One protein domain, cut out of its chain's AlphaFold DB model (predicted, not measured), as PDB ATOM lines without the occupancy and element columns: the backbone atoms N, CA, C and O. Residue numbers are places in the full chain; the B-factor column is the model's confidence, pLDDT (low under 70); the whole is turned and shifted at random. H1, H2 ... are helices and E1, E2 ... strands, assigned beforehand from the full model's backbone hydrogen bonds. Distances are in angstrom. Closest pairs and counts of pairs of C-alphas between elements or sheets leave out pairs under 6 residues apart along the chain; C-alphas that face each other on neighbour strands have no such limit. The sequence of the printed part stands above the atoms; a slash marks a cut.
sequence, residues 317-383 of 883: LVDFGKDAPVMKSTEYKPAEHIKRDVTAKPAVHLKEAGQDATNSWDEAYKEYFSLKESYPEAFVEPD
ATOM      1  N   LEU A 317     -39.693  37.350   5.711       88.38
ATOM      2  CA  LEU A 317     -39.687  38.754   5.336       88.38
ATOM      3  C   LEU A 317     -38.889  38.896   4.043       88.38
ATOM      4  O   LEU A 317     -37.681  38.672   4.026       88.38
ATOM      5  N   VAL A 318     -39.574  39.268   2.963       89.06
ATOM      6  CA  VAL A 318     -38.978  39.472   1.639       89.06
ATOM      7  C   VAL A 318     -38.943  40.962   1.335       89.06
ATOM      8  O   VAL A 318     -39.982  41.587   1.130       89.06
ATOM      9  N   ASP A 319     -37.748  41.531   1.303       88.81
ATOM     10  CA  ASP A 319     -37.481  42.923   0.955       88.81
ATOM     11  C   ASP A 319     -37.046  43.005  -0.507       88.81
ATOM     12  O   ASP A 319     -35.951  42.563  -0.848       88.81
ATOM     13  N   PHE A 320     -37.894  43.554  -1.374       85.25
ATOM     14  CA  PHE A 320     -37.631  43.651  -2.816       85.25
ATOM     15  C   PHE A 320     -36.796  44.880  -3.203       85.25
ATOM     16  O   PHE A 320     -36.509  45.079  -4.384       85.25
ATOM     17  N   GLY A 321     -36.409  45.720  -2.240       81.94
ATOM     18  CA  GLY A 321     -35.700  46.962  -2.531       81.94
ATOM     19  C   GLY A 321     -36.576  47.972  -3.277       81.94
ATOM     20  O   GLY A 321     -37.760  48.137  -2.971       81.94
ATOM     21  N   LYS A 322     -35.981  48.708  -4.222       75.44
ATOM     22  CA  LYS A 322     -36.665  49.815  -4.923       75.44
ATOM     23  C   LYS A 322     -37.700  49.353  -5.948       75.44
ATOM     24  O   LYS A 322     -38.669  50.072  -6.186       75.44
ATOM     25  N   ASP A 323     -37.527  48.158  -6.501       70.44
ATOM     26  CA  ASP A 323     -38.358  47.608  -7.578       70.44
ATOM     27  C   ASP A 323     -39.461  46.677  -7.045       70.44
ATOM     28  O   ASP A 323     -39.815  45.675  -7.668       70.44
ATOM     29  N   ALA A 324     -40.008  46.999  -5.866       69.81
ATOM     30  CA  ALA A 324     -41.014  46.178  -5.204       69.81
ATOM     31  C   ALA A 324     -42.249  45.941  -6.103       69.81
ATOM     32  O   ALA A 324     -42.871  46.904  -6.582       69.81
ATOM     33  N   PRO A 325     -42.635  44.673  -6.348       68.69
ATOM     34  CA  PRO A 325     -43.763  44.355  -7.210       68.69
ATOM     35  C   PRO A 325     -45.088  44.816  -6.598       68.69
ATOM     36  O   PRO A 325     -45.268  44.869  -5.383       68.69
ATOM     37  N   VAL A 326     -46.072  45.098  -7.458       60.44
ATOM     38  CA  VAL A 326     -47.451  45.353  -7.017       60.44
ATOM     39  C   VAL A 326     -48.097  44.024  -6.645       60.44
ATOM     40  O   VAL A 326     -48.835  43.431  -7.428       60.44
ATOM     41  N   MET A 327     -47.785  43.523  -5.456       53.59
ATOM     42  CA  MET A 327     -48.464  42.359  -4.906       53.59
ATOM     43  C   MET A 327     -49.749  42.787  -4.197       53.59
ATOM     44  O   MET A 327     -49.797  43.839  -3.560       53.59
ATOM     45  N   LYS A 328     -50.798  41.952  -4.284       42.69
ATOM     46  CA  LYS A 328     -51.880  41.976  -3.291       42.69
ATOM     47  C   LYS A 328     -51.227  41.592  -1.981       42.69
ATOM     48  O   LYS A 328     -51.013  40.416  -1.707       42.69
ATOM     49  N   SER A 329     -50.812  42.606  -1.252       41.25
ATOM     50  CA  SER A 329     -50.207  42.431   0.039       41.25
ATOM     51  C   SER A 329     -51.146  41.584   0.901       41.25
ATOM     52  O   SER A 329     -52.344  41.858   0.977       41.25
ATOM     53  N   THR A 330     -50.609  40.556   1.557       41.22
ATOM     54  CA  THR A 330     -51.234  39.948   2.744       41.22
ATOM     55  C   THR A 330     -51.215  40.920   3.929       41.22
ATOM     56  O   THR A 330     -51.473  40.503   5.054       41.22
ATOM     57  N   GLU A 331     -50.890  42.199   3.669       45.03
ATOM     58  CA  GLU A 331     -50.975  43.351   4.550       45.03
ATOM     59  C   GLU A 331     -52.025  43.130   5.616       45.03
ATOM     60  O   GLU A 331     -53.225  43.000   5.355       45.03
ATOM     61  N   TYR A 332     -51.508  43.121   6.839       42.69
ATOM     62  CA  TYR A 332     -52.225  43.576   8.002       42.69
ATOM     63  C   TYR A 332     -53.186  44.691   7.584       42.69
ATOM     64  O   TYR A 332     -52.767  45.776   7.172       42.69
ATOM     65  N   LYS A 333     -54.483  44.393   7.650       45.62
ATOM     66  CA  LYS A 333     -55.503  45.426   7.578       45.62
ATOM     67  C   LYS A 333     -55.251  46.322   8.790       45.62
ATOM     68  O   LYS A 333     -55.225  45.779   9.896       45.62
ATOM     69  N   PRO A 334     -55.038  47.640   8.616       46.41
ATOM     70  CA  PRO A 334     -55.080  48.560   9.742       46.41
ATOM     71  C   PRO A 334     -56.322  48.251  10.572       46.41
ATOM     72  O   PRO A 334     -57.346  47.862   9.999       46.41
ATOM     73  N   ALA A 335     -56.226  48.415  11.891       51.56
ATOM     74  CA  ALA A 335     -57.392  48.344  12.756       51.56
ATOM     75  C   ALA A 335     -58.568  49.088  12.113       51.56
ATOM     76  O   ALA A 335     -58.348  50.169  11.559       51.56
ATOM     77  N   GLU A 336     -59.786  48.537  12.133       49.72
ATOM     78  CA  GLU A 336     -60.889  49.102  11.337       49.72
ATOM     79  C   GLU A 336     -61.183  50.571  11.710       49.72
ATOM     80  O   GLU A 336     -61.691  51.344  10.891       49.72
ATOM     81  N   HIS A 337     -60.794  50.993  12.923       57.09
ATOM     82  CA  HIS A 337     -60.879  52.376  13.403       57.09
ATOM     83  C   HIS A 337     -59.800  53.329  12.861       57.09
ATOM     84  O   HIS A 337     -59.967  54.546  12.966       57.09
ATOM     85  N   ILE A 338     -58.722  52.827  12.257       57.44
ATOM     86  CA  ILE A 338     -57.613  53.619  11.708       57.44
ATOM     87  C   ILE A 338     -57.797  53.752  10.193       57.44
ATOM     88  O   ILE A 338     -57.351  52.922   9.399       57.44
ATOM     89  N   LYS A 339     -58.435  54.844   9.760       49.62
ATOM     90  CA  LYS A 339     -58.504  55.201   8.335       49.62
ATOM     91  C   LYS A 339     -57.140  55.698   7.867       49.62
ATOM     92  O   LYS A 339     -56.708  56.774   8.275       49.62
ATOM     93  N   ARG A 340     -56.473  54.938   7.000       49.41
ATOM     94  CA  ARG A 340     -55.173  55.312   6.439       49.41
ATOM     95  C   ARG A 340     -55.212  55.281   4.913       49.41
ATOM     96  O   ARG A 340     -55.541  54.253   4.333       49.41
ATOM     97  N   ASP A 341     -54.818  56.384   4.278       42.00
ATOM     98  CA  ASP A 341     -54.419  56.383   2.867       42.00
ATOM     99  C   ASP A 341     -53.028  55.739   2.776       42.00
ATOM    100  O   ASP A 341     -51.995  56.404   2.862       42.00
ATOM    101  N   VAL A 342     -52.978  54.409   2.680       46.88
ATOM    102  CA  VAL A 342     -51.726  53.683   2.421       46.88
ATOM    103  C   VAL A 342     -51.484  53.700   0.913       46.88
ATOM    104  O   VAL A 342     -51.730  52.731   0.206       46.88
ATOM    105  N   THR A 343     -51.037  54.837   0.383       40.12
ATOM    106  CA  THR A 343     -50.633  54.950  -1.031       40.12
ATOM    107  C   THR A 343     -49.235  54.377  -1.298       40.12
ATOM    108  O   THR A 343     -48.800  54.320  -2.448       40.12
ATOM    109  N   ALA A 344     -48.507  53.959  -0.257       50.66
ATOM    110  CA  ALA A 344     -47.148  53.443  -0.363       50.66
ATOM    111  C   ALA A 344     -47.145  51.922  -0.573       50.66
ATOM    112  O   ALA A 344     -47.694  51.186   0.238       50.66
ATOM    113  N   LYS A 345     -46.479  51.459  -1.637       58.75
ATOM    114  CA  LYS A 345     -46.141  50.041  -1.833       58.75
ATOM    115  C   LYS A 345     -45.029  49.690  -0.835       58.75
ATOM    116  O   LYS A 345     -43.930  50.231  -0.995       58.75
ATOM    117  N   PRO A 346     -45.268  48.882   0.213       64.38
ATOM    118  CA  PRO A 346     -44.195  48.533   1.133       64.38
ATOM    119  C   PRO A 346     -43.135  47.719   0.392       64.38
ATOM    120  O   PRO A 346     -43.462  46.852  -0.407       64.38
ATOM    121  N   ALA A 347     -41.859  47.998   0.655       72.88
ATOM    122  CA  ALA A 347     -40.761  47.242   0.049       72.88
ATOM    123  C   ALA A 347     -40.616  45.829   0.647       72.88
ATOM    124  O   ALA A 347     -40.069  44.943  -0.004       72.88
ATOM    125  N   VAL A 348     -41.101  45.627   1.881       79.94
ATOM    126  CA  VAL A 348     -41.019  44.358   2.614       79.94
ATOM    127  C   VAL A 348     -42.384  43.680   2.653       79.94
ATOM    128  O   VAL A 348     -43.363  44.278   3.101       79.94
ATOM    129  N   HIS A 349     -42.433  42.416   2.243       78.94
ATOM    130  CA  HIS A 349     -43.631  41.585   2.229       78.94
ATOM    131  C   HIS A 349     -43.456  40.352   3.116       78.94
ATOM    132  O   HIS A 349     -42.370  39.781   3.190       78.94
ATOM    133  N   LEU A 350     -44.545  39.929   3.763       79.44
ATOM    134  CA  LEU A 350     -44.593  38.678   4.516       79.44
ATOM    135  C   LEU A 350     -44.979  37.533   3.574       79.44
ATOM    136  O   LEU A 350     -45.987  37.624   2.869       79.44
ATOM    137  N   LYS A 351     -44.200  36.456   3.581       81.69
ATOM    138  CA  LYS A 351     -44.455  35.246   2.799       81.69
ATOM    139  C   LYS A 351     -44.571  34.043   3.727       81.69
ATOM    140  O   LYS A 351     -43.660  33.780   4.503       81.69
ATOM    141  N   GLU A 352     -45.660  33.288   3.610       79.25
ATOM    142  CA  GLU A 352     -45.817  32.052   4.379       79.25
ATOM    143  C   GLU A 352     -44.723  31.036   4.032       79.25
ATOM    144  O   GLU A 352     -44.461  30.766   2.855       79.25
ATOM    145  N   ALA A 353     -44.122  30.425   5.053       70.31
ATOM    146  CA  ALA A 353     -43.163  29.345   4.833       70.31
ATOM    147  C   ALA A 353     -43.836  28.067   4.281       70.31
ATOM    148  O   ALA A 353     -45.028  27.812   4.498       70.31
ATOM    149  N   GLY A 354     -43.064  27.229   3.580       64.50
ATOM    150  CA  GLY A 354     -43.529  25.934   3.065       64.50
ATOM    151  C   GLY A 354     -43.939  24.958   4.179       64.50
ATOM    152  O   GLY A 354     -43.421  25.022   5.291       64.50
ATOM    153  N   GLN A 355     -44.872  24.039   3.893       54.31
ATOM    154  CA  GLN A 355     -45.416  23.096   4.891       54.31
ATOM    155  C   GLN A 355     -44.365  22.129   5.473       54.31
ATOM    156  O   GLN A 355     -44.495  21.734   6.627       54.31
ATOM    157  N   ASP A 356     -43.304  21.824   4.716       55.31
ATOM    158  CA  ASP A 356     -42.224  20.901   5.104       55.31
ATOM    159  C   ASP A 356     -40.943  21.614   5.589       55.31
ATOM    160  O   ASP A 356     -39.882  20.995   5.706       55.31
ATOM    161  N   ALA A 357     -41.010  22.927   5.849       57.06
ATOM    162  CA  ALA A 357     -39.849  23.740   6.207       57.06
ATOM    163  C   ALA A 357     -39.156  23.213   7.475       57.06
ATOM    164  O   ALA A 357     -39.752  23.111   8.550       57.06
ATOM    165  N   THR A 358     -37.867  22.881   7.356       62.56
ATOM    166  CA  THR A 358     -37.099  22.305   8.466       62.56
ATOM    167  C   THR A 358     -36.254  23.320   9.237       62.56
ATOM    168  O   THR A 358     -35.957  23.081  10.408       62.56
ATOM    169  N   ASN A 359     -35.890  24.438   8.611       79.62
ATOM    170  CA  ASN A 359     -35.161  25.563   9.190       79.62
ATOM    171  C   ASN A 359     -35.557  26.835   8.416       79.62
ATOM    172  O   ASN A 359     -35.527  26.835   7.186       79.62
ATOM    173  N   SER A 360     -35.942  27.904   9.117       85.81
ATOM    174  CA  SER A 360     -36.454  29.132   8.491       85.81
ATOM    175  C   SER A 360     -35.413  29.845   7.619       85.81
ATOM    176  O   SER A 360     -35.764  30.411   6.589       85.81
ATOM    177  N   TRP A 361     -34.129  29.795   7.995       89.81
ATOM    178  CA  TRP A 361     -33.043  30.382   7.205       89.81
ATOM    179  C   TRP A 361     -32.774  29.599   5.919       89.81
ATOM    180  O   TRP A 361     -32.535  30.211   4.883       89.81
ATOM    181  N   ASP A 362     -32.893  28.267   5.939       87.38
ATOM    182  CA  ASP A 362     -32.793  27.464   4.711       87.38
ATOM    183  C   ASP A 362     -33.899  27.827   3.702       87.38
ATOM    184  O   ASP A 362     -33.630  27.967   2.506       87.38
ATOM    185  N   GLU A 363     -35.131  28.060   4.167       87.50
ATOM    186  CA  GLU A 363     -36.202  28.563   3.296       87.50
ATOM    187  C   GLU A 363     -35.947  30.008   2.835       87.50
ATOM    188  O   GLU A 363     -36.220  30.327   1.679       87.50
ATOM    189  N   ALA A 364     -35.369  30.866   3.684       90.25
ATOM    190  CA  ALA A 364     -34.982  32.224   3.297       90.25
ATOM    191  C   ALA A 364     -33.949  32.223   2.154       90.25
ATOM    192  O   ALA A 364     -34.114  32.956   1.177       90.25
ATOM    193  N   TYR A 365     -32.921  31.369   2.220       89.62
ATOM    194  CA  TYR A 365     -31.943  31.225   1.135       89.62
ATOM    195  C   TYR A 365     -32.565  30.689  -0.147       89.62
ATOM    196  O   TYR A 365     -32.310  31.218  -1.229       89.62
ATOM    197  N   LYS A 366     -33.399  29.656  -0.038       88.38
ATOM    198  CA  LYS A 366     -34.113  29.083  -1.182       88.38
ATOM    199  C   LYS A 366     -34.987  30.128  -1.876       88.38
ATOM    200  O   LYS A 366     -34.959  30.227  -3.103       88.38
ATOM    201  N   GLU A 367     -35.715  30.926  -1.101       89.31
ATOM    202  CA  GLU A 367     -36.517  32.026  -1.624       89.31
ATOM    203  C   GLU A 367     -35.639  33.077  -2.306       89.31
ATOM    204  O   GLU A 367     -35.898  33.441  -3.453       89.31
ATOM    205  N   TYR A 368     -34.562  33.503  -1.646       90.25
ATOM    206  CA  TYR A 368     -33.599  34.450  -2.200       90.25
ATOM    207  C   TYR A 368     -33.056  33.993  -3.560       90.25
ATOM    208  O   TYR A 368     -33.108  34.753  -4.530       90.25
ATOM    209  N   PHE A 369     -32.608  32.738  -3.671       89.00
ATOM    210  CA  PHE A 369     -32.101  32.190  -4.930       89.00
ATOM    211  C   PHE A 369     -33.164  32.166  -6.034       89.00
ATOM    212  O   PHE A 369     -32.828  32.394  -7.194       89.00
ATOM    213  N   SER A 370     -34.438  31.946  -5.688       88.19
ATOM    214  CA  SER A 370     -35.541  31.973  -6.658       88.19
ATOM    215  C   SER A 370     -35.876  33.382  -7.163       88.19
ATOM    216  O   SER A 370     -36.271  33.549  -8.315       88.19
ATOM    217  N   LEU A 371     -35.698  34.404  -6.320       88.31
ATOM    218  CA  LEU A 371     -36.028  35.792  -6.648       88.31
ATOM    219  C   LEU A 371     -34.893  36.517  -7.364       88.31
ATOM    220  O   LEU A 371     -35.152  37.481  -8.082       88.31
ATOM    221  N   LYS A 372     -33.648  36.072  -7.174       86.81
ATOM    222  CA  LYS A 372     -32.452  36.841  -7.521       86.81
ATOM    223  C   LYS A 372     -32.384  37.299  -8.977       86.81
ATOM    224  O   LYS A 372     -31.936  38.412  -9.241       86.81
ATOM    225  N   GLU A 373     -32.829  36.460  -9.908       85.38
ATOM    226  CA  GLU A 373     -32.819  36.780 -11.339       85.38
ATOM    227  C   GLU A 373     -33.793  37.919 -11.683       85.38
ATOM    228  O   GLU A 373     -33.474  38.790 -12.486       85.38
ATOM    229  N   SER A 374     -34.965  37.942 -11.039       87.19
ATOM    230  CA  SER A 374     -36.005  38.953 -11.278       87.19
ATOM    231  C   SER A 374     -35.848  40.199 -10.404       87.19
ATOM    232  O   SER A 374     -36.255  41.284 -10.807       87.19
ATOM    233  N   TYR A 375     -35.255  40.052  -9.217       88.12
ATOM    234  CA  TYR A 375     -35.102  41.107  -8.219       88.12
ATOM    235  C   TYR A 375     -33.671  41.097  -7.656       88.12
ATOM    236  O   TYR A 375     -33.414  40.519  -6.597       88.12
ATOM    237  N   PRO A 376     -32.710  41.750  -8.336       85.44
ATOM    238  CA  PRO A 376     -31.301  41.731  -7.936       85.44
ATOM    239  C   PRO A 376     -31.025  42.326  -6.547       85.44
ATOM    240  O   PRO A 376     -30.046  41.940  -5.900       85.44
ATOM    241  N   GLU A 377     -31.872  43.254  -6.088       86.38
ATOM    242  CA  GLU A 377     -31.795  43.889  -4.763       86.38
ATOM    243  C   GLU A 377     -32.537  43.117  -3.660       86.38
ATOM    244  O   GLU A 377     -32.528  43.567  -2.513       86.38
ATOM    245  N   ALA A 378     -33.158  41.974  -3.979       89.56
ATOM    246  CA  ALA A 378     -33.939  41.221  -3.009       89.56
ATOM    247  C   ALA A 378     -33.091  40.757  -1.817       89.56
ATOM    248  O   ALA A 378     -31.932  40.362  -1.961       89.56
ATOM    249  N   PHE A 379     -33.704  40.766  -0.639       91.94
ATOM    250  CA  PHE A 379     -33.153  40.237   0.600       91.94
ATOM    251  C   PHE A 379     -34.252  39.489   1.342       91.94
ATOM    252  O   PHE A 379     -35.392  39.954   1.393       91.94
ATOM    253  N   VAL A 380     -33.908  38.346   1.926       92.44
ATOM    254  CA  VAL A 380     -34.869  37.513   2.646       92.44
ATOM    255  C   VAL A 380     -34.319  37.183   4.026       92.44
ATOM    256  O   VAL A 380     -33.175  36.758   4.150       92.44
ATOM    257  N   GLU A 381     -35.125  37.358   5.066       92.12
ATOM    258  CA  GLU A 381     -34.819  36.870   6.417       92.12
ATOM    259  C   GLU A 381     -36.053  36.205   7.039       92.12
ATOM    260  O   GLU A 381     -37.181  36.528   6.658       92.12
ATOM    261  N   PRO A 382     -35.883  35.282   7.997       89.94
ATOM    262  CA  PRO A 382     -36.998  34.781   8.789       89.94
ATOM    263  C   PRO A 382     -37.649  35.887   9.623       89.94
ATOM    264  O   PRO A 382     -36.955  36.729  10.201       89.94
ATOM    265  N   ASP A 383     -38.969  35.820   9.774       86.00
ATOM    266  CA  ASP A 383     -39.762  36.632  10.700       86.00
ATOM    267  C   ASP A 383     -39.582  36.125  12.143       86.00
ATOM    268  O   ASP A 383     -40.487  35.588  12.790       86.00
TER     269      ASP A 383
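What this domain is: This is residues 317 to 383 of the 883 residues of the protein "Subtilisin family serine protease" of Niastella sp. CF465 (UniProt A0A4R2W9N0). There is little regular structure: a small sheet of three short strands with H1 packed over one face, near edge strand E3, and a long loop whose residues 335 to 341 stick out. Of 67 printed residues, 23 are in named elements, E1, E2, H1, E3 along the chain, class mixed. The sheet, E2 - E1 - E3, is antiparallel. The whole is loose, radius of gyration of the C-alphas 13.7 A, spanning 38 by 26 by 15 A.

Where its parts are: E1, residues 317 to 319, 6.4 A, begins at C-alpha 317 (-39.687, 38.754, 5.336). E2 is residues 348 to 351, 9.7 A. H1 is residues 360 to 371, 16.5 A. E3, residues 379 to 382, 10.6 A, ends at C-alpha 382 (-36.998, 34.781, 8.789).

How they stand to each other: N 317 and O 381 of E1 and E3 are 2.8 A apart; N 318 and O 349 of hairpin E1 and E2, 2.9 A. H1 is on the sheet in two layers, height 7.9 A; its closest C-alphas to E3, Ala 364 and Val 380, are 5.3 A apart. In H1 every O i to N i+4 pair is within hydrogen-bond range. E2, H1, E3 form a split strand-helix-strand unit, E1 between its same-way strands, crossover right-handed.

The domain as a whole: The farthest C-alphas, His 337 and Glu 373, are 40.5 A apart. The printed part has no cut. E1 to E2 is a long link. Residues 324 to 346 and 354 to 358 have pLDDT under 70.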